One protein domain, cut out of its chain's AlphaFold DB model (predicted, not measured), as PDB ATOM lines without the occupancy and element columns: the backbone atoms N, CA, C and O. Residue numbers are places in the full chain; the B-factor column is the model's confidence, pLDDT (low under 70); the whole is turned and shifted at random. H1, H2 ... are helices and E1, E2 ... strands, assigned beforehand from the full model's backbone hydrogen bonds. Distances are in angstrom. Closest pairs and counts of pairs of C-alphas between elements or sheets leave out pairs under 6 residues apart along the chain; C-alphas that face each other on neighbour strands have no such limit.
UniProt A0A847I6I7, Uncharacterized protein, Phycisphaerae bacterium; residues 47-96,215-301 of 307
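What this domain is: This is residues 47 to 96 and 215 to 301 of the 307 residues of an uncharacterized protein of Phycisphaerae bacterium (UniProt A0A847I6I7). A strongly twisted sheet of six strands, E1 to E6, wraps round the short helix H1, while H2 and H4 lie side by side over the opposite face. A small helix, H3, only grazes the sheet. The 137 printed residues, with four named helices and six named strands in the order H1 E1 E2 E3 H2 E4 H3 H4 E5 E6, are of the mixed class; the sheet, in order E1 E2 E3 E4 E5 E6, is mixed too. The whole is compact, with a radius of gyration of the C-alphas of 14.4 A and spans of 36 by 29 by 27 A.

How they stand to each other: Start at E3, residues 82 to 92, and its parallel neighbour E4, residues 243 to 250, where N 245 and O 87 are 2.8 A apart. E5, residues 285 to 290, is parallel to E4, with N 248 and O 287 at 2.8 A. E6, residues 295 to 300, is an edge strand and forms an antiparallel hairpin with E5, with N 297 and O 288 at 2.8 A. E1, residues 58 to 64, E2, residues 73 to 79, and E3 form a meander, each strand the antiparallel neighbour of the one before; look at N 63 and O 74, 2.9 A, and N 75 and O 86, 2.8 A. The sheet curls round H1, residues 47 to 54; the closest C-alphas of H1 and E1 are those of Phe 52 and Ile 59, 7.2 A. On the opposite face H2, residues 218 to 232, lies over E3 and E4 at a height over the sheet of 10.1 A. H4, residues 272 to 279, touches H2 at a shallow tilt of 16 degrees, the same way; their closest C-alphas, of Ala 222 and Val 274, are 4.4 A apart. E4, H3, residues 262 to 265, H4 and E5 form a strand-helix-strand unit, two parallel strands joined through helices, with a right-handed crossover. H1, H2 and H4 have every O i to N i+4 pair within hydrogen-bond range; H3 is too short for one.

Where its parts are: Find C-alpha 47 at (127.315, 156.446, 147.026), where H1 begins. E3 is the longest strand, 29.0 A, and bends by 54 degrees at residue 85; E4 measures 22.2 A, H2 20.8 A and E1 17.8 A. E6 ends at C-alpha 300, (113.247, 151.927, 133.963).

The domain as a whole: The C-alphas farthest apart, of Gly 81 and Asp 96, are 40.2 A apart. Residues 97 to 214 are not printed; C-alphas 96 and 215 are 10.9 A apart across this cut. The link E4 to H3 is long. Confidence is under 70 at residues 67 to 69, 93 to 96, 215 to 216 and 252 to 266.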
ATOM      1  N   LEU A  47     128.189 157.473 147.593       89.00
ATOM      2  CA  LEU A  47     127.315 156.446 147.026       89.00
ATOM      3  C   LEU A  47     127.153 156.612 145.513       89.00
ATOM      4  O   LEU A  47     127.240 155.617 144.796       89.00
ATOM      5  N   ALA A  48     126.980 157.843 145.025       93.31
ATOM      6  CA  ALA A  48     126.933 158.123 143.593       93.31
ATOM      7  C   ALA A  48     128.253 157.742 142.902       93.31
ATOM      8  O   ALA A  48     128.233 157.013 141.915       93.31
ATOM      9  N   GLU A  49     129.403 158.145 143.452       91.88
ATOM     10  CA  GLU A  49     130.725 157.779 142.924       91.88
ATOM     11  C   GLU A  49     130.881 156.256 142.796       91.88
ATOM     12  O   GLU A  49     131.251 155.743 141.737       91.88
ATOM     13  N   LYS A  50     130.528 155.512 143.852       89.69
ATOM     14  CA  LYS A  50     130.564 154.046 143.840       89.69
ATOM     15  C   LYS A  50     129.612 153.430 142.819       89.69
ATOM     16  O   LYS A  50     129.990 152.468 142.157       89.69
ATOM     17  N   PHE A  51     128.398 153.956 142.700       94.38
ATOM     18  CA  PHE A  51     127.412 153.439 141.756       94.38
ATOM     19  C   PHE A  51     127.866 153.630 140.303       94.38
ATOM     20  O   PHE A  51     127.845 152.686 139.518       94.38
ATOM     21  N   PHE A  52     128.357 154.817 139.948       95.25
ATOM     22  CA  PHE A  52     128.861 155.084 138.598       95.25
ATOM     23  C   PHE A  52     130.123 154.274 138.277       95.25
ATOM     24  O   PHE A  52     130.246 153.753 137.168       95.25
ATOM     25  N   ALA A  53     131.016 154.083 139.254       90.06
ATOM     26  CA  ALA A  53     132.148 153.170 139.110       90.06
ATOM     27  C   ALA A  53     131.688 151.716 138.885       90.06
ATOM     28  O   ALA A  53     132.250 151.023 138.041       90.06
ATOM     29  N   HIS A  54     130.641 151.270 139.589       88.81
ATOM     30  CA  HIS A  54     130.030 149.955 139.386       88.81
ATOM     31  C   HIS A  54     129.465 149.784 137.965       88.81
ATOM     32  O   HIS A  54     129.629 148.721 137.371       88.81
ATOM     33  N   LEU A  55     128.869 150.833 137.391       93.19
ATOM     34  CA  LEU A  55     128.412 150.843 135.996       93.19
ATOM     35  C   LEU A  55     129.556 150.919 134.964       93.19
ATOM     36  O   LEU A  55     129.293 150.890 133.765       93.19
ATOM     37  N   GLY A  56     130.816 151.055 135.396       91.12
ATOM     38  CA  GLY A  56     131.957 151.257 134.499       91.12
ATOM     39  C   GLY A  56     131.978 152.638 133.831       91.12
ATOM     40  O   GLY A  56     132.646 152.823 132.815       91.12
ATOM     41  N   VAL A  57     131.251 153.612 134.382       94.69
ATOM     42  CA  VAL A  57     131.150 154.965 133.830       94.69
ATOM     43  C   VAL A  57     132.317 155.816 134.321       94.69
ATOM     44  O   VAL A  57     132.608 155.881 135.517       94.69
ATOM     45  N   ARG A  58     132.986 156.517 133.399       95.62
ATOM     46  CA  ARG A  58     134.089 157.417 133.751       95.62
ATOM     47  C   ARG A  58     133.538 158.729 134.294       95.62
ATOM     48  O   ARG A  58     133.005 159.541 133.543       95.62
ATOM     49  N   ILE A  59     133.733 158.954 135.583       95.62
ATOM     50  CA  ILE A  59     133.361 160.192 136.266       95.62
ATOM     51  C   ILE A  59     134.417 161.270 135.992       95.62
ATOM     52  O   ILE A  59     135.616 161.015 136.108       95.62
ATOM     53  N   GLU A  60     133.975 162.477 135.643       96.44
ATOM     54  CA  GLU A  60     134.826 163.668 135.554       96.44
ATOM     55  C   GLU A  60     134.669 164.552 136.794       96.44
ATOM     56  O   GLU A  60     135.653 165.091 137.300       96.44
ATOM     57  N   ARG A  61     133.436 164.681 137.300       95.44
ATOM     58  CA  ARG A  61     133.123 165.501 138.473       95.44
ATOM     59  C   ARG A  61     131.873 165.003 139.189       95.44
ATOM     60  O   ARG A  61     130.920 164.580 138.543       95.44
ATOM     61  N   VAL A  62     131.860 165.123 140.516       93.31
ATOM     62  CA  VAL A  62     130.666 164.902 141.342       93.31
ATOM     63  C   VAL A  62     130.501 166.059 142.314       93.31
ATOM     64  O   VAL A  62     131.450 166.453 142.990       93.31
ATOM     65  N   GLU A  63     129.292 166.598 142.385       92.50
ATOM     66  CA  GLU A  63     128.921 167.692 143.276       92.50
ATOM     67  C   GLU A  63     127.651 167.327 144.039       92.50
ATOM     68  O   GLU A  63     126.761 166.674 143.498       92.50
ATOM     69  N   SER A  64     127.531 167.764 145.288       88.81
ATOM     70  CA  SER A  64     126.244 167.704 145.984       88.81
ATOM     71  C   SER A  64     125.259 168.672 145.329       88.81
ATOM     72  O   SER A  64     125.638 169.776 144.929       88.81
ATOM     73  N   GLY A  65     123.995 168.271 145.220       76.94
ATOM     74  CA  GLY A  65     122.949 169.133 144.687       76.94
ATOM     75  C   GLY A  65     122.710 170.366 145.568       76.94
ATOM     76  O   GLY A  65     122.949 170.324 146.780       76.94
ATOM     77  N   PRO A  66     122.245 171.491 144.992       72.19
ATOM     78  CA  PRO A  66     121.868 172.659 145.773       72.19
ATOM     79  C   PRO A  66     120.720 172.333 146.738       72.19
ATOM     80  O   PRO A  66     119.822 171.543 146.440       72.19
ATOM     81  N   VAL A  67     120.748 172.970 147.909       63.09
ATOM     82  CA  VAL A  67     119.751 172.765 148.965       63.09
ATOM     83  C   VAL A  67     118.351 173.171 148.466       63.09
ATOM     84  O   VAL A  67     118.193 174.150 147.741       63.09
ATOM     85  N   GLU A  68     117.346 172.394 148.876       62.25
ATOM     86  CA  GLU A  68     115.892 172.598 148.725       62.25
ATOM     87  C   GLU A  68     115.210 172.325 147.369       62.25
ATOM     88  O   GLU A  68     114.011 172.053 147.405       62.25
ATOM     89  N   GLN A  69     115.870 172.329 146.200       67.00
ATOM     90  CA  GLN A  69     115.143 172.179 144.906       67.00
ATOM     91  C   GLN A  69     115.867 171.386 143.804       67.00
ATOM     92  O   GLN A  69     115.494 171.495 142.636       67.00
ATOM     93  N   ALA A  70     116.853 170.561 144.153       75.50
ATOM     94  CA  ALA A  70     117.548 169.698 143.201       75.50
ATOM     95  C   ALA A  70     117.683 168.254 143.713       75.50
ATOM     96  O   ALA A  70     117.528 168.015 144.917       75.50
ATOM     97  N   PRO A  71     117.975 167.302 142.810       86.19
ATOM     98  CA  PRO A  71     118.424 165.959 143.173       86.19
ATOM     99  C   PRO A  71     119.654 165.993 144.085       86.19
ATOM    100  O   PRO A  71     120.411 166.962 144.068       86.19
ATOM    101  N   ASP A  72     119.862 164.933 144.864       90.81
ATOM    102  CA  ASP A  72     120.887 164.888 145.916       90.81
ATOM    103  C   ASP A  72     122.322 165.107 145.389       90.81
ATOM    104  O   ASP A  72     123.163 165.683 146.085       90.81
ATOM    105  N   VAL A  73     122.615 164.672 144.158       93.62
ATOM    106  CA  VAL A  73     123.956 164.738 143.554       93.62
ATOM    107  C   VAL A  73     123.880 165.136 142.076       93.62
ATOM    108  O   VAL A  73     122.966 164.736 141.359       93.62
ATOM    109  N   LYS A  74     124.877 165.881 141.593       94.56
ATOM    110  CA  LYS A  74     125.144 166.138 140.174       94.56
ATOM    111  C   LYS A  74     126.433 165.431 139.757       94.56
ATOM    112  O   LYS A  74     127.469 165.601 140.398       94.56
ATOM    113  N   VAL A  75     126.382 164.667 138.672       95.94
ATOM    114  CA  VAL A  75     127.509 163.902 138.129       95.94
ATOM    115  C   VAL A  75     127.793 164.358 136.700       95.94
ATOM    116  O   VAL A  75     126.935 164.258 135.824       95.94
ATOM    117  N   GLU A  76     129.012 164.824 136.442       96.69
ATOM    118  CA  GLU A  76     129.539 165.003 135.087       96.69
ATOM    119  C   GLU A  76     130.397 163.786 134.738       96.69
ATOM    120  O   GLU A  76     131.322 163.432 135.476       96.69
ATOM    121  N   CYS A  77     130.080 163.112 133.636       96.88
ATOM    122  CA  CYS A  77     130.729 161.854 133.278       96.88
ATOM    123  C   CYS A  77     130.776 161.607 131.768       96.88
ATOM    124  O   CYS A  77     130.116 162.289 130.982       96.88
ATOM    125  N   ILE A  78     131.553 160.597 131.372       96.50
ATOM    126  CA  ILE A  78     131.562 160.038 130.022       96.50
ATOM    127  C   ILE A  78     130.752 158.742 130.025       96.50
ATOM    128  O   ILE A  78     131.215 157.716 130.528       96.50
ATOM    129  N   LEU A  79     129.566 158.794 129.425       93.50
ATOM    130  CA  LEU A  79     128.662 157.662 129.236       93.50
ATOM    131  C   LEU A  79     128.482 157.432 127.733       93.50
ATOM    132  O   LEU A  79     128.204 158.376 126.990       93.50
ATOM    133  N   ASP A  80     128.691 156.197 127.277       92.56
ATOM    134  CA  ASP A  80     128.625 155.817 125.856       92.56
ATOM    135  C   ASP A  80     129.497 156.713 124.950       92.56
ATOM    136  O   ASP A  80     129.103 157.137 123.863       92.56
ATOM    137  N   GLY A  81     130.689 157.073 125.443       94.12
ATOM    138  CA  GLY A  81     131.649 157.928 124.737       94.12
ATOM    139  C   GLY A  81     131.265 159.411 124.652       94.12
ATOM    140  O   GLY A  81     131.978 160.180 124.010       94.12
ATOM    141  N   LYS A  82     130.171 159.842 125.293       95.56
ATOM    142  CA  LYS A  82     129.708 161.236 125.291       95.56
ATOM    143  C   LYS A  82     129.769 161.835 126.687       95.56
ATOM    144  O   LYS A  82     129.441 161.172 127.668       95.56
ATOM    145  N   ARG A  83     130.127 163.118 126.760       96.19
ATOM    146  CA  ARG A  83     130.019 163.883 128.002       96.19
ATOM    147  C   ARG A  83     128.548 164.116 128.333       96.19
ATOM    148  O   ARG A  83     127.783 164.552 127.472       96.19
ATOM    149  N   ARG A  84     128.165 163.798 129.564       95.75
ATOM    150  CA  ARG A  84     126.804 163.917 130.088       95.75
ATOM    151  C   ARG A  84     126.826 164.593 131.448       95.75
ATOM    152  O   ARG A  84     127.758 164.398 132.228       95.75
ATOM    153  N   THR A  85     125.751 165.316 131.722       95.88
ATOM    154  CA  THR A  85     125.396 165.760 133.064       95.88
ATOM    155  C   THR A  85     124.201 164.941 133.517       95.88
ATOM    156  O   THR A  85     123.163 164.951 132.854       95.88
ATOM    157  N   ILE A  86     124.365 164.225 134.624       95.88
ATOM    158  CA  ILE A  86     123.334 163.376 135.208       95.88
ATOM    159  C   ILE A  86     123.096 163.836 136.636       95.88
ATOM    160  O   ILE A  86     124.003 163.845 137.469       95.88
ATOM    161  N   TRP A  87     121.860 164.198 136.929       95.44
ATOM    162  CA  TRP A  87     121.406 164.435 138.283       95.44
ATOM    163  C   TRP A  87     120.923 163.133 138.908       95.44
ATOM    164  O   TRP A  87     120.212 162.367 138.270       95.44
ATOM    165  N   VAL A  88     121.280 162.882 140.160       95.44
ATOM    166  CA  VAL A  88     120.994 161.624 140.845       95.44
ATOM    167  C   VAL A  88     120.190 161.913 142.100       95.44
ATOM    168  O   VAL A  88     120.660 162.592 143.010       95.44
ATOM    169  N   GLU A  89     118.977 161.373 142.147       94.75
ATOM    170  CA  GLU A  89     118.216 161.235 143.381       94.75
ATOM    171  C   GLU A  89     118.574 159.892 144.017       94.75
ATOM    172  O   GLU A  89     118.403 158.835 143.402       94.75
ATOM    173  N   LEU A  90     119.052 159.924 145.256       91.56
ATOM    174  CA  LEU A  90     119.370 158.734 146.027       91.56
ATOM    175  C   LEU A  90     118.251 158.469 147.027       91.56
ATOM    176  O   LEU A  90     117.735 159.351 147.720       91.56
ATOM    177  N   THR A  91     117.857 157.209 147.141       88.62
ATOM    178  CA  THR A  91     116.958 156.800 148.212       88.62
ATOM    179  C   THR A  91     117.384 155.468 148.769       88.62
ATOM    180  O   THR A  91     117.611 154.520 148.026       88.62
ATOM    181  N   ASP A  92     117.483 155.386 150.091       79.94
ATOM    182  CA  ASP A  92     117.710 154.102 150.735       79.94
ATOM    183  C   ASP A  92     116.459 153.227 150.566       79.94
ATOM    184  O   ASP A  92     115.322 153.708 150.631       79.94
ATOM    185  N   TYR A  93     116.688 151.931 150.380       69.56
ATOM    186  CA  TYR A  93     115.651 150.908 150.260       69.56
ATOM    187  C   TYR A  93     114.888 150.650 151.582       69.56
ATOM    188  O   TYR A  93     113.751 150.194 151.534       69.56
ATOM    189  N   GLN A  94     115.467 150.990 152.743       62.78
ATOM    190  CA  GLN A  94     114.941 150.793 154.110       62.78
ATOM    191  C   GLN A  94     113.449 150.407 154.225       62.78
ATOM    192  O   GLN A  94     112.557 151.262 154.190       62.78
ATOM    193  N   VAL A  95     113.210 149.116 154.467       53.16
ATOM    194  CA  VAL A  95     111.871 148.512 154.614       53.16
ATOM    195  C   VAL A  95     111.239 148.779 155.984       53.16
ATOM    196  O   VAL A  95     110.021 148.775 156.114       53.16
ATOM    197  N   ASP A  96     112.033 149.096 157.007       49.06
ATOM    198  CA  ASP A  96     111.531 149.180 158.388       49.06
ATOM    199  C   ASP A  96     111.005 150.570 158.801       49.06
ATOM    200  O   ASP A  96     110.934 150.884 159.993       49.06
ATOM    201  N   HIS A 215     112.518 140.810 152.844       54.00
ATOM    202  CA  HIS A 215     111.930 140.679 151.521       54.00
ATOM    203  C   HIS A 215     111.444 142.066 151.081       54.00
ATOM    204  O   HIS A 215     110.639 142.698 151.769       54.00
ATOM    205  N   LEU A 216     111.950 142.572 149.953       65.62
ATOM    206  CA  LEU A 216     111.399 143.772 149.331       65.62
ATOM    207  C   LEU A 216     109.979 143.451 148.855       65.62
ATOM    208  O   LEU A 216     109.794 142.628 147.964       65.62
ATOM    209  N   SER A 217     108.985 144.117 149.435       74.12
ATOM    210  CA  SER A 217     107.632 144.111 148.881       74.12
ATOM    211  C   SER A 217     107.612 144.996 147.623       74.12
ATOM    212  O   SER A 217     108.087 146.139 147.683       74.12
ATOM    213  N   PRO A 218     107.082 144.504 146.489       80.00
ATOM    214  CA  PRO A 218     106.895 145.315 145.288       80.00
ATOM    215  C   PRO A 218     106.078 146.585 145.541       80.00
ATOM    216  O   PRO A 218     106.371 147.629 144.969       80.00
ATOM    217  N   GLU A 219     105.098 146.521 146.440       81.81
ATOM    218  CA  GLU A 219     104.242 147.648 146.813       81.81
ATOM    219  C   GLU A 219     105.060 148.765 147.473       81.81
ATOM    220  O   GLU A 219     104.962 149.921 147.075       81.81
ATOM    221  N   ILE A 220     105.961 148.420 148.403       78.31
ATOM    222  CA  ILE A 220     106.865 149.399 149.029       78.31
ATOM    223  C   ILE A 220     107.793 150.032 147.984       78.31
ATOM    224  O   ILE A 220     108.062 151.235 148.046       78.31
ATOM    225  N   LEU A 221     108.295 149.246 147.023       84.12
ATOM    226  CA  LEU A 221     109.125 149.786 145.943       84.12
ATOM    227  C   LEU A 221     108.328 150.768 145.076       84.12
ATOM    228  O   LEU A 221     108.815 151.863 144.791       84.12
ATOM    229  N   ALA A 222     107.109 150.390 144.687       88.69
ATOM    230  CA  ALA A 222     106.217 151.213 143.881       88.69
ATOM    231  C   ALA A 222     105.862 152.526 144.598       88.69
ATOM    232  O   ALA A 222     105.958 153.597 143.996       88.69
ATOM    233  N   ASP A 223     105.557 152.476 145.896       86.75
ATOM    234  CA  ASP A 223     105.276 153.659 146.720       86.75
ATOM    235  C   ASP A 223     106.487 154.596 146.799       86.75
ATOM    236  O   ASP A 223     106.359 155.818 146.684       86.75
ATOM    237  N   ARG A 224     107.695 154.038 146.958       86.38
ATOM    238  CA  ARG A 224     108.939 154.822 146.969       86.38
ATOM    239  C   ARG A 224     109.180 155.512 145.637       86.38
ATOM    240  O   ARG A 224     109.490 156.702 145.633       86.38
ATOM    241  N   ILE A 225     109.031 154.787 144.531       91.62
ATOM    242  CA  ILE A 225     109.163 155.351 143.185       91.62
ATOM    243  C   ILE A 225     108.139 156.474 142.992       91.62
ATOM    244  O   ILE A 225     108.514 157.580 142.611       91.62
ATOM    245  N   SER A 226     106.878 156.234 143.354       91.44
ATOM    246  CA  SER A 226     105.788 157.209 143.230       91.44
ATOM    247  C   SER A 226     106.067 158.479 144.037       91.44
ATOM    248  O   SER A 226     106.029 159.582 143.495       91.44
ATOM    249  N   SER A 227     106.478 158.342 145.300       89.50
ATOM    250  CA  SER A 227     106.849 159.479 146.152       89.50
ATOM    251  C   SER A 227     108.024 160.285 145.580       89.50
ATOM    252  O   SER A 227     108.053 161.516 145.669       89.50
ATOM    253  N   LYS A 228     109.006 159.618 144.963       91.94
ATOM    254  CA  LYS A 228     110.133 160.304 144.317       91.94
ATOM    255  C   LYS A 228     109.738 160.962 142.999       91.94
ATOM    256  O   LYS A 228     110.255 162.038 142.710       91.94
ATOM    257  N   ASN A 229     108.802 160.389 142.248       91.50
ATOM    258  CA  ASN A 229     108.235 161.018 141.056       91.50
ATOM    259  C   ASN A 229     107.504 162.321 141.399       91.50
ATOM    260  O   ASN A 229     107.712 163.336 140.735       91.50
ATOM    261  N   GLU A 230     106.715 162.329 142.475       88.88
ATOM    262  CA  GLU A 230     106.079 163.552 142.976       88.88
ATOM    263  C   GLU A 230     107.123 164.610 143.355       88.88
ATOM    264  O   GLU A 230     107.011 165.774 142.967       88.88
ATOM    265  N   LYS A 231     108.193 164.202 144.055       87.38
ATOM    266  CA  LYS A 231     109.303 165.097 144.420       87.38
ATOM    267  C   LYS A 231     110.008 165.665 143.178       87.38
ATOM    268  O   LYS A 231     110.302 166.861 143.134       87.38
ATOM    269  N   ARG A 232     110.226 164.837 142.150       87.62
ATOM    270  CA  ARG A 232     110.880 165.202 140.882       87.62
ATOM    271  C   ARG A 232     110.160 166.325 140.138       87.62
ATOM    272  O   ARG A 232     110.836 167.150 139.516       87.62
ATOM    273  N   ALA A 233     108.831 166.393 140.229       84.00
ATOM    274  CA  ALA A 233     108.034 167.465 139.628       84.00
ATOM    275  C   ALA A 233     108.364 168.856 140.205       84.00
ATOM    276  O   ALA A 233     108.166 169.868 139.535       84.00
ATOM    277  N   GLY A 234     108.894 168.916 141.432       83.81
ATOM    278  CA  GLY A 234     109.310 170.156 142.088       83.81
ATOM    279  C   GLY A 234     110.749 170.593 141.797       83.81
ATOM    280  O   GLY A 234     111.140 171.678 142.233       83.81
ATOM    281  N   TYR A 235     111.553 169.781 141.100       87.38
ATOM    282  CA  TYR A 235     112.963 170.098 140.860       87.38
ATOM    283  C   TYR A 235     113.139 171.229 139.862       87.38
ATOM    284  O   TYR A 235     112.563 171.226 138.774       87.38
ATOM    285  N   LYS A 236     113.995 172.183 140.228       81.69
ATOM    286  CA  LYS A 236     114.380 173.313 139.389       81.69
ATOM    287  C   LYS A 236     115.869 173.226 139.087       81.69
ATOM    288  O   LYS A 236     116.660 172.844 139.940       81.69
ATOM    289  N   GLY A 237     116.251 173.615 137.876       76.38
ATOM    290  CA  GLY A 237     117.661 173.693 137.482       76.38
ATOM    291  C   GLY A 237     118.202 172.483 136.724       76.38
ATOM    292  O   GLY A 237     119.359 172.531 136.324       76.38
ATOM    293  N   ILE A 238     117.379 171.463 136.461       85.19
ATOM    294  CA  ILE A 238     117.703 170.437 135.461       85.19
ATOM    295  C   ILE A 238     117.431 171.042 134.085       85.19
ATOM    296  O   ILE A 238     116.293 171.410 133.779       85.19
ATOM    297  N   GLN A 239     118.485 171.228 133.297       85.00
ATOM    298  CA  GLN A 239     118.401 171.870 131.988       85.00
ATOM    299  C   GLN A 239     117.922 170.891 130.911       85.00
ATOM    300  O   GLN A 239     118.012 169.673 131.056       85.00
ATOM    301  N   ALA A 240     117.421 171.429 129.796       82.56
ATOM    302  CA  ALA A 240     117.061 170.611 128.644       82.56
ATOM    303  C   ALA A 240     118.295 169.848 128.127       82.56
ATOM    304  O   ALA A 240     119.302 170.463 127.775       82.56
ATOM    305  N   GLY A 241     118.200 168.518 128.065       82.50
ATOM    306  CA  GLY A 241     119.293 167.637 127.636       82.50
ATOM    307  C   GLY A 241     120.178 167.096 128.766       82.50
ATOM    308  O   GLY A 241     121.121 166.360 128.472       82.50
ATOM    309  N   GLU A 242     119.886 167.434 130.023       91.12
ATOM    310  CA  GLU A 242     120.440 166.757 131.200       91.12
ATOM    311  C   GLU A 242     119.515 165.618 131.638       91.12
ATOM    312  O   GLU A 242     118.293 165.752 131.562       91.12
ATOM    313  N   ASP A 243     120.095 164.526 132.137       93.31
ATOM    314  CA  ASP A 243     119.320 163.393 132.646       93.31
ATOM    315  C   ASP A 243     119.119 163.518 134.163       93.31
ATOM    316  O   ASP A 243     119.944 164.087 134.884       93.31
ATOM    317  N   CYS A 244     118.053 162.912 134.671       94.50
ATOM    318  CA  CYS A 244     117.767 162.736 136.080       94.50
ATOM    319  C   CYS A 244     117.481 161.261 136.377       94.50
ATOM    320  O   CYS A 244     116.515 160.663 135.906       94.50
ATOM    321  N   TRP A 245     118.345 160.642 137.170       96.44
ATOM    322  CA  TRP A 245     118.246 159.235 137.526       96.44
ATOM    323  C   TRP A 245     117.791 159.086 138.974       96.44
ATOM    324  O   TRP A 245     118.225 159.831 139.855       96.44
ATOM    325  N   LEU A 246     116.951 158.089 139.230       96.00
ATOM    326  CA  LEU A 246     116.640 157.621 140.577       96.00
ATOM    327  C   LEU A 246     117.454 156.360 140.860       96.00
ATOM    328  O   LEU A 246     117.373 155.381 140.119       96.00
ATOM    329  N   VAL A 247     118.206 156.365 141.956       94.50
ATOM    330  CA  VAL A 247     118.961 155.198 142.413       94.50
ATOM    331  C   VAL A 247     118.444 154.788 143.787       94.50
ATOM    332  O   VAL A 247     118.609 155.492 144.786       94.50
ATOM    333  N   ILE A 248     117.798 153.625 143.825       91.06
ATOM    334  CA  ILE A 248     117.295 152.981 145.035       91.06
ATOM    335  C   ILE A 248     118.413 152.090 145.575       91.06
ATOM    336  O   ILE A 248     118.788 151.093 144.955       91.06
ATOM    337  N   VAL A 249     118.982 152.480 146.712       86.50
ATOM    338  CA  VAL A 249     120.234 151.929 147.234       86.50
ATOM    339  C   VAL A 249     119.974 150.989 148.408       86.50
ATOM    340  O   VAL A 249     119.453 151.391 149.450       86.50
ATOM    341  N   ALA A 250     120.436 149.747 148.277       81.25
ATOM    342  CA  ALA A 250     120.711 148.844 149.390       81.25
ATOM    343  C   ALA A 250     122.211 148.939 149.737       81.25
ATOM    344  O   ALA A 250     123.057 148.229 149.187       81.25
ATOM    345  N   SER A 251     122.556 149.895 150.606       71.62
ATOM    346  CA  SER A 251     123.945 150.301 150.890       71.62
ATOM    347  C   SER A 251     124.737 149.314 151.760       71.62
ATOM    348  O   SER A 251     125.967 149.345 151.770       71.62
ATOM    349  N   GLY A 252     124.050 148.453 152.513       62.66
ATOM    350  CA  GLY A 252     124.628 147.600 153.551       62.66
ATOM    351  C   GLY A 252     125.049 148.321 154.828       62.66
ATOM    352  O   GLY A 252     125.581 147.676 155.728       62.66
ATOM    353  N   GLU A 253     124.835 149.634 154.927       61.84
ATOM    354  CA  GLU A 253     125.193 150.413 156.120       61.84
ATOM    355  C   GLU A 253     124.291 150.090 157.310       61.84
ATOM    356  O   GLU A 253     124.691 150.245 158.468       61.84
ATOM    357  N   THR A 254     123.073 149.626 157.032       53.97
ATOM    358  CA  THR A 254     122.184 149.075 158.043       53.97
ATOM    359  C   THR A 254     121.940 147.593 157.803       53.97
ATOM    360  O   THR A 254     122.070 147.073 156.697       53.97
ATOM    361  N   SER A 255     121.535 146.899 158.858       48.94
ATOM    362  CA  SER A 255     121.195 145.485 158.829       48.94
ATOM    363  C   SER A 255     119.974 145.186 157.957       48.94
ATOM    364  O   SER A 255     119.739 144.031 157.628       48.94
ATOM    365  N   ALA A 256     119.223 146.226 157.584       49.66
ATOM    366  CA  ALA A 256     118.102 146.195 156.653       49.66
ATOM    367  C   ALA A 256     118.487 146.577 155.213       49.66
ATOM    368  O   ALA A 256     117.686 146.391 154.305       49.66
ATOM    369  N   ASP A 257     119.697 147.091 154.971       56.72
ATOM    370  CA  ASP A 257     120.132 147.555 153.647       56.72
ATOM    371  C   ASP A 257     120.854 146.449 152.861       56.72
ATOM    372  O   ASP A 257     121.850 146.698 152.182       56.72
ATOM    373  N   ARG A 258     120.367 145.207 152.946       62.84
ATOM    374  CA  ARG A 258     120.809 144.110 152.074       62.84
ATOM    375  C   ARG A 258     119.601 143.569 151.332       62.84
ATOM    376  O   ARG A 258     118.764 142.892 151.911       62.84
ATOM    377  N   ALA A 259     119.564 143.857 150.039       56.38
ATOM    378  CA  ALA A 259     118.579 143.344 149.098       56.38
ATOM    379  C   ALA A 259     118.510 141.809 149.072       56.38
ATOM    380  O   ALA A 259     117.458 141.223 148.834       56.38
ATOM    381  N   GLY A 260     119.649 141.153 149.323       53.97
ATOM    382  CA  GLY A 260     119.753 139.709 149.186       53.97
ATOM    383  C   GLY A 260     119.642 139.259 147.721       53.97
ATOM    384  O   GLY A 260     119.348 140.048 146.828       53.97
ATOM    385  N   PRO A 261     119.879 137.967 147.442       53.72
ATOM    386  CA  PRO A 261     119.775 137.415 146.091       53.72
ATOM    387  C   PRO A 261     118.311 137.270 145.635       53.72
ATOM    388  O   PRO A 261     118.052 136.936 144.485       53.72
ATOM    389  N   GLU A 262     117.354 137.515 146.532       55.25
ATOM    390  CA  GLU A 262     115.929 137.307 146.294       55.25
ATOM    391  C   GLU A 262     115.309 138.358 145.375       55.25
ATOM    392  O   GLU A 262     114.364 138.021 144.682       55.25
ATOM    393  N   ILE A 263     115.826 139.589 145.276       55.53
ATOM    394  CA  ILE A 263     115.171 140.623 144.448       55.53
ATOM    395  C   ILE A 263     115.197 140.288 142.953       55.53
ATOM    396  O   ILE A 263     114.190 140.476 142.272       55.53
ATOM    397  N   ALA A 264     116.311 139.747 142.453       54.66
ATOM    398  CA  ALA A 264     116.405 139.285 141.068       54.66
ATOM    399  C   ALA A 264     115.648 137.962 140.844       54.66
ATOM    400  O   ALA A 264     115.063 137.760 139.787       54.66
ATOM    401  N   ALA A 265     115.627 137.070 141.840       52.41
ATOM    402  CA  ALA A 265     114.973 135.764 141.730       52.41
ATOM    403  C   ALA A 265     113.446 135.808 141.950       52.41
ATOM    404  O   ALA A 265     112.742 134.909 141.498       52.41
ATOM    405  N   ALA A 266     112.926 136.828 142.637       58.41
ATOM    406  CA  ALA A 266     111.515 136.947 143.014       58.41
ATOM    407  C   ALA A 266     110.693 137.851 142.077       58.41
ATOM    408  O   ALA A 266     109.535 138.131 142.379       58.41
ATOM    409  N   GLY A 267     111.271 138.333 140.968       71.88
ATOM    410  CA  GLY A 267     110.559 139.160 139.981       71.88
ATOM    411  C   GLY A 267     110.016 140.475 140.553       71.88
ATOM    412  O   GLY A 267     109.034 141.015 140.056       71.88
ATOM    413  N   ILE A 268     110.617 140.982 141.634       76.56
ATOM    414  CA  ILE A 268     110.091 142.142 142.363       76.56
ATOM    415  C   ILE A 268     110.195 143.418 141.525       76.56
ATOM    416  O   ILE A 268     109.265 144.218 141.497       76.56
ATOM    417  N   VAL A 269     111.316 143.597 140.827       80.31
ATOM    418  CA  VAL A 269     111.525 144.732 139.915       80.31
ATOM    419  C   VAL A 269     110.635 144.661 138.672       80.31
ATOM    420  O   VAL A 269     110.278 145.700 138.129       80.31
ATOM    421  N   ASP A 270     110.243 143.448 138.272       84.25
ATOM    422  CA  ASP A 270     109.391 143.180 137.110       84.25
ATOM    423  C   ASP A 270     107.898 143.181 137.485       84.25
ATOM    424  O   ASP A 270     107.026 142.929 136.652       84.25
ATOM    425  N   ASN A 271     107.576 143.454 138.753       88.38
ATOM    426  CA  ASN A 271     106.203 143.502 139.222       88.38
ATOM    427  C   ASN A 271     105.428 144.636 138.512       88.38
ATOM    428  O   ASN A 271     105.920 145.767 138.453       88.38
ATOM    429  N   PRO A 272     104.189 144.391 138.043       90.31
ATOM    430  CA  PRO A 272     103.407 145.392 137.320       90.31
ATOM    431  C   PRO A 272     103.219 146.720 138.060       90.31
ATOM    432  O   PRO A 272     103.266 147.768 137.423       90.31
ATOM    433  N   ALA A 273     103.047 146.707 139.386       90.44
ATOM    434  CA  ALA A 273     102.883 147.930 140.171       90.44
ATOM    435  C   ALA A 273     104.170 148.770 140.193       90.44
ATOM    436  O   ALA A 273     104.121 149.996 140.095       90.44
ATOM    437  N   VAL A 274     105.330 148.108 140.262       90.75
ATOM    438  CA  VAL A 274     106.646 148.757 140.214       90.75
ATOM    439  C   VAL A 274     106.878 149.377 138.844       90.75
ATOM    440  O   VAL A 274     107.216 150.555 138.761       90.75
ATOM    441  N   LEU A 275     106.642 148.615 137.772       92.12
ATOM    442  CA  LEU A 275     106.799 149.101 136.401       92.12
ATOM    443  C   LEU A 275     105.821 150.237 136.081       92.12
ATOM    444  O   LEU A 275     106.202 151.212 135.436       92.12
ATOM    445  N   GLN A 276     104.583 150.154 136.575       92.75
ATOM    446  CA  GLN A 276     103.596 151.223 136.445       92.75
ATOM    447  C   GLN A 276     104.063 152.500 137.150       92.75
ATOM    448  O   GLN A 276     104.041 153.567 136.539       92.75
ATOM    449  N   ALA A 277     104.517 152.404 138.404       92.69
ATOM    450  CA  ALA A 277     105.051 153.552 139.132       92.69
ATOM    451  C   ALA A 277     106.283 154.141 138.423       92.69
ATOM    452  O   ALA A 277     106.420 155.357 138.312       92.69
ATOM    453  N   ALA A 278     107.161 153.283 137.903       92.56
ATOM    454  CA  ALA A 278     108.369 153.685 137.197       92.56
ATOM    455  C   ALA A 278     108.060 154.429 135.885       92.56
ATOM    456  O   ALA A 278     108.626 155.491 135.638       92.56
ATOM    457  N   GLY A 279     107.109 153.924 135.093       91.12
ATOM    458  CA  GLY A 279     106.723 154.508 133.806       91.12
ATOM    459  C   GLY A 279     105.884 155.787 133.890       91.12
ATOM    460  O   GLY A 279     105.753 156.493 132.894       91.12
ATOM    461  N   GLN A 280     105.323 156.114 135.056       88.50
ATOM    462  CA  GLN A 280     104.609 157.378 135.292       88.50
ATOM    463  C   GLN A 280     105.546 158.545 135.652       88.50
ATOM    464  O   GLN A 280     105.106 159.694 135.728       88.50
ATOM    465  N   GLY A 281     106.820 158.253 135.919       80.44
ATOM    466  CA  GLY A 281     107.801 159.210 136.411       80.44
ATOM    467  C   GLY A 281     108.494 160.048 135.341       80.44
ATOM    468  O   GLY A 281     108.483 159.731 134.157       80.44
ATOM    469  N   ALA A 282     109.167 161.107 135.797       84.88
ATOM    470  CA  ALA A 282     110.031 161.967 134.980       84.88
ATOM    471  C   ALA A 282     111.531 161.689 135.210       84.88
ATOM    472  O   ALA A 282     112.365 162.568 134.992       84.88
ATOM    473  N   PHE A 283     111.868 160.503 135.727       93.56
ATOM    474  CA  PHE A 283     113.245 160.023 135.759       93.56
ATOM    475  C   PHE A 283     113.537 159.266 134.467       93.56
ATOM    476  O   PHE A 283     112.825 158.330 134.107       93.56
ATOM    477  N   GLU A 284     114.616 159.639 133.791       94.06
ATOM    478  CA  GLU A 284     115.069 159.004 132.557       94.06
ATOM    479  C   GLU A 284     115.549 157.575 132.821       94.06
ATOM    480  O   GLU A 284     115.410 156.708 131.958       94.06
ATOM    481  N   ARG A 285     116.097 157.323 134.020       95.44
ATOM    482  CA  ARG A 285     116.460 155.980 134.479       95.44
ATOM    483  C   ARG A 285     116.139 155.758 135.948       95.44
ATOM    484  O   ARG A 285     116.355 156.639 136.780       95.44
ATOM    485  N   ILE A 286     115.688 154.551 136.269       95.31
ATOM    486  CA  ILE A 286     115.466 154.105 137.646       95.31
ATOM    487  C   ILE A 286     116.251 152.818 137.861       95.31
ATOM    488  O   ILE A 286     116.042 151.832 137.155       95.31
ATOM    489  N   TYR A 287     117.142 152.826 138.845       93.31
ATOM    490  CA  TYR A 287     117.982 151.691 139.204       93.31
ATOM    491  C   TYR A 287     117.673 151.202 140.612       93.31
ATOM    492  O   TYR A 287     117.481 151.997 141.532       93.31
ATOM    493  N   PHE A 288     117.733 149.888 140.791       89.69
ATOM    494  CA  PHE A 288     117.940 149.272 142.093       89.69
ATOM    495  C   PHE A 288     119.387 148.783 142.185       89.69
ATOM    496  O   PHE A 288     119.850 148.077 141.290       89.69
ATOM    497  N   TRP A 289     120.111 149.139 143.244       88.88
ATOM    498  CA  TRP A 289     121.527 148.795 143.401       88.88
ATOM    499  C   TRP A 289     121.834 148.260 144.803       88.88
ATOM    500  O   TRP A 289     121.557 148.929 145.801       88.88
ATOM    501  N   GLU A 290     122.454 147.075 144.890       84.19
ATOM    502  CA  GLU A 290     123.025 146.544 146.135       84.19
ATOM    503  C   GLU A 290     124.542 146.758 146.147       84.19
ATOM    504  O   GLU A 290     125.309 146.036 145.502       84.19
ATOM    505  N   ALA A 291     124.991 147.717 146.957       82.06
ATOM    506  CA  ALA A 291     126.396 148.111 147.014       82.06
ATOM    507  C   ALA A 291     127.308 146.992 147.545       82.06
ATOM    508  O   ALA A 291     128.436 146.840 147.084       82.06
ATOM    509  N   VAL A 292     126.829 146.186 148.500       75.38
ATOM    510  CA  VAL A 292     127.645 145.152 149.167       75.38
ATOM    511  C   VAL A 292     127.993 143.997 148.235       75.38
ATOM    512  O   VAL A 292     129.102 143.474 148.282       75.38
ATOM    513  N   ARG A 293     127.034 143.574 147.411       74.69
ATOM    514  CA  ARG A 293     127.221 142.478 146.454       74.69
ATOM    515  C   ARG A 293     127.622 142.960 145.070       74.69
ATOM    516  O   ARG A 293     127.864 142.128 144.204       74.69
ATOM    517  N   ASN A 294     127.703 144.277 144.887       80.00
ATOM    518  CA  ASN A 294     128.119 144.897 143.644       80.00
ATOM    519  C   ASN A 294     127.281 144.397 142.454       80.00
ATOM    520  O   ASN A 294     127.834 143.944 141.455       80.00
ATOM    521  N   TRP A 295     125.951 144.452 142.577       84.94
ATOM    522  CA  TRP A 295     125.021 144.205 141.471       84.94
ATOM    523  C   TRP A 295     123.940 145.282 141.434       84.94
ATOM    524  O   TRP A 295     123.599 145.876 142.460       84.94
ATOM    525  N   HIS A 296     123.389 145.514 140.249       88.75
ATOM    526  CA  HIS A 296     122.266 146.415 140.040       88.75
ATOM    527  C   HIS A 296     121.248 145.799 139.085       88.75
ATOM    528  O   HIS A 296     121.536 144.831 138.378       88.75
ATOM    529  N   ARG A 297     120.063 146.401 139.042       88.38
ATOM    530  CA  ARG A 297     119.052 146.140 138.026       88.38
ATOM    531  C   ARG A 297     118.444 147.456 137.560       88.38
ATOM    532  O   ARG A 297     118.092 148.303 138.382       88.38
ATOM    533  N   LEU A 298     118.357 147.627 136.245       91.50
ATOM    534  CA  LEU A 298     117.602 148.710 135.628       91.50
ATOM    535  C   LEU A 298     116.112 148.372 135.743       91.50
ATOM    536  O   LEU A 298     115.684 147.324 135.270       91.50
ATOM    537  N   ILE A 299     115.348 149.233 136.409       91.31
ATOM    538  CA  ILE A 299     113.886 149.127 136.514       91.31
ATOM    539  C   ILE A 299     113.236 149.888 135.353       91.31
ATOM    540  O   ILE A 299     112.263 149.420 134.768       91.31
ATOM    541  N   TRP A 300     113.770 151.071 135.026       93.00
ATOM    542  CA  TRP A 300     113.247 151.927 133.963       93.00
ATOM    543  C   TRP A 300     114.365 152.579 133.141       93.00
ATOM    544  O   TRP A 300     115.310 153.074 133.758       93.00
ATOM    545  N   PRO A 301     114.255 152.642 131.800       91.31
ATOM    546  CA  PRO A 301     113.223 151.988 130.988       91.31
ATOM    547  C   PRO A 301     113.268 150.471 131.177       91.31
ATOM    548  O   PRO A 301     114.345 149.911 131.387       91.31
TER     549      PRO A 301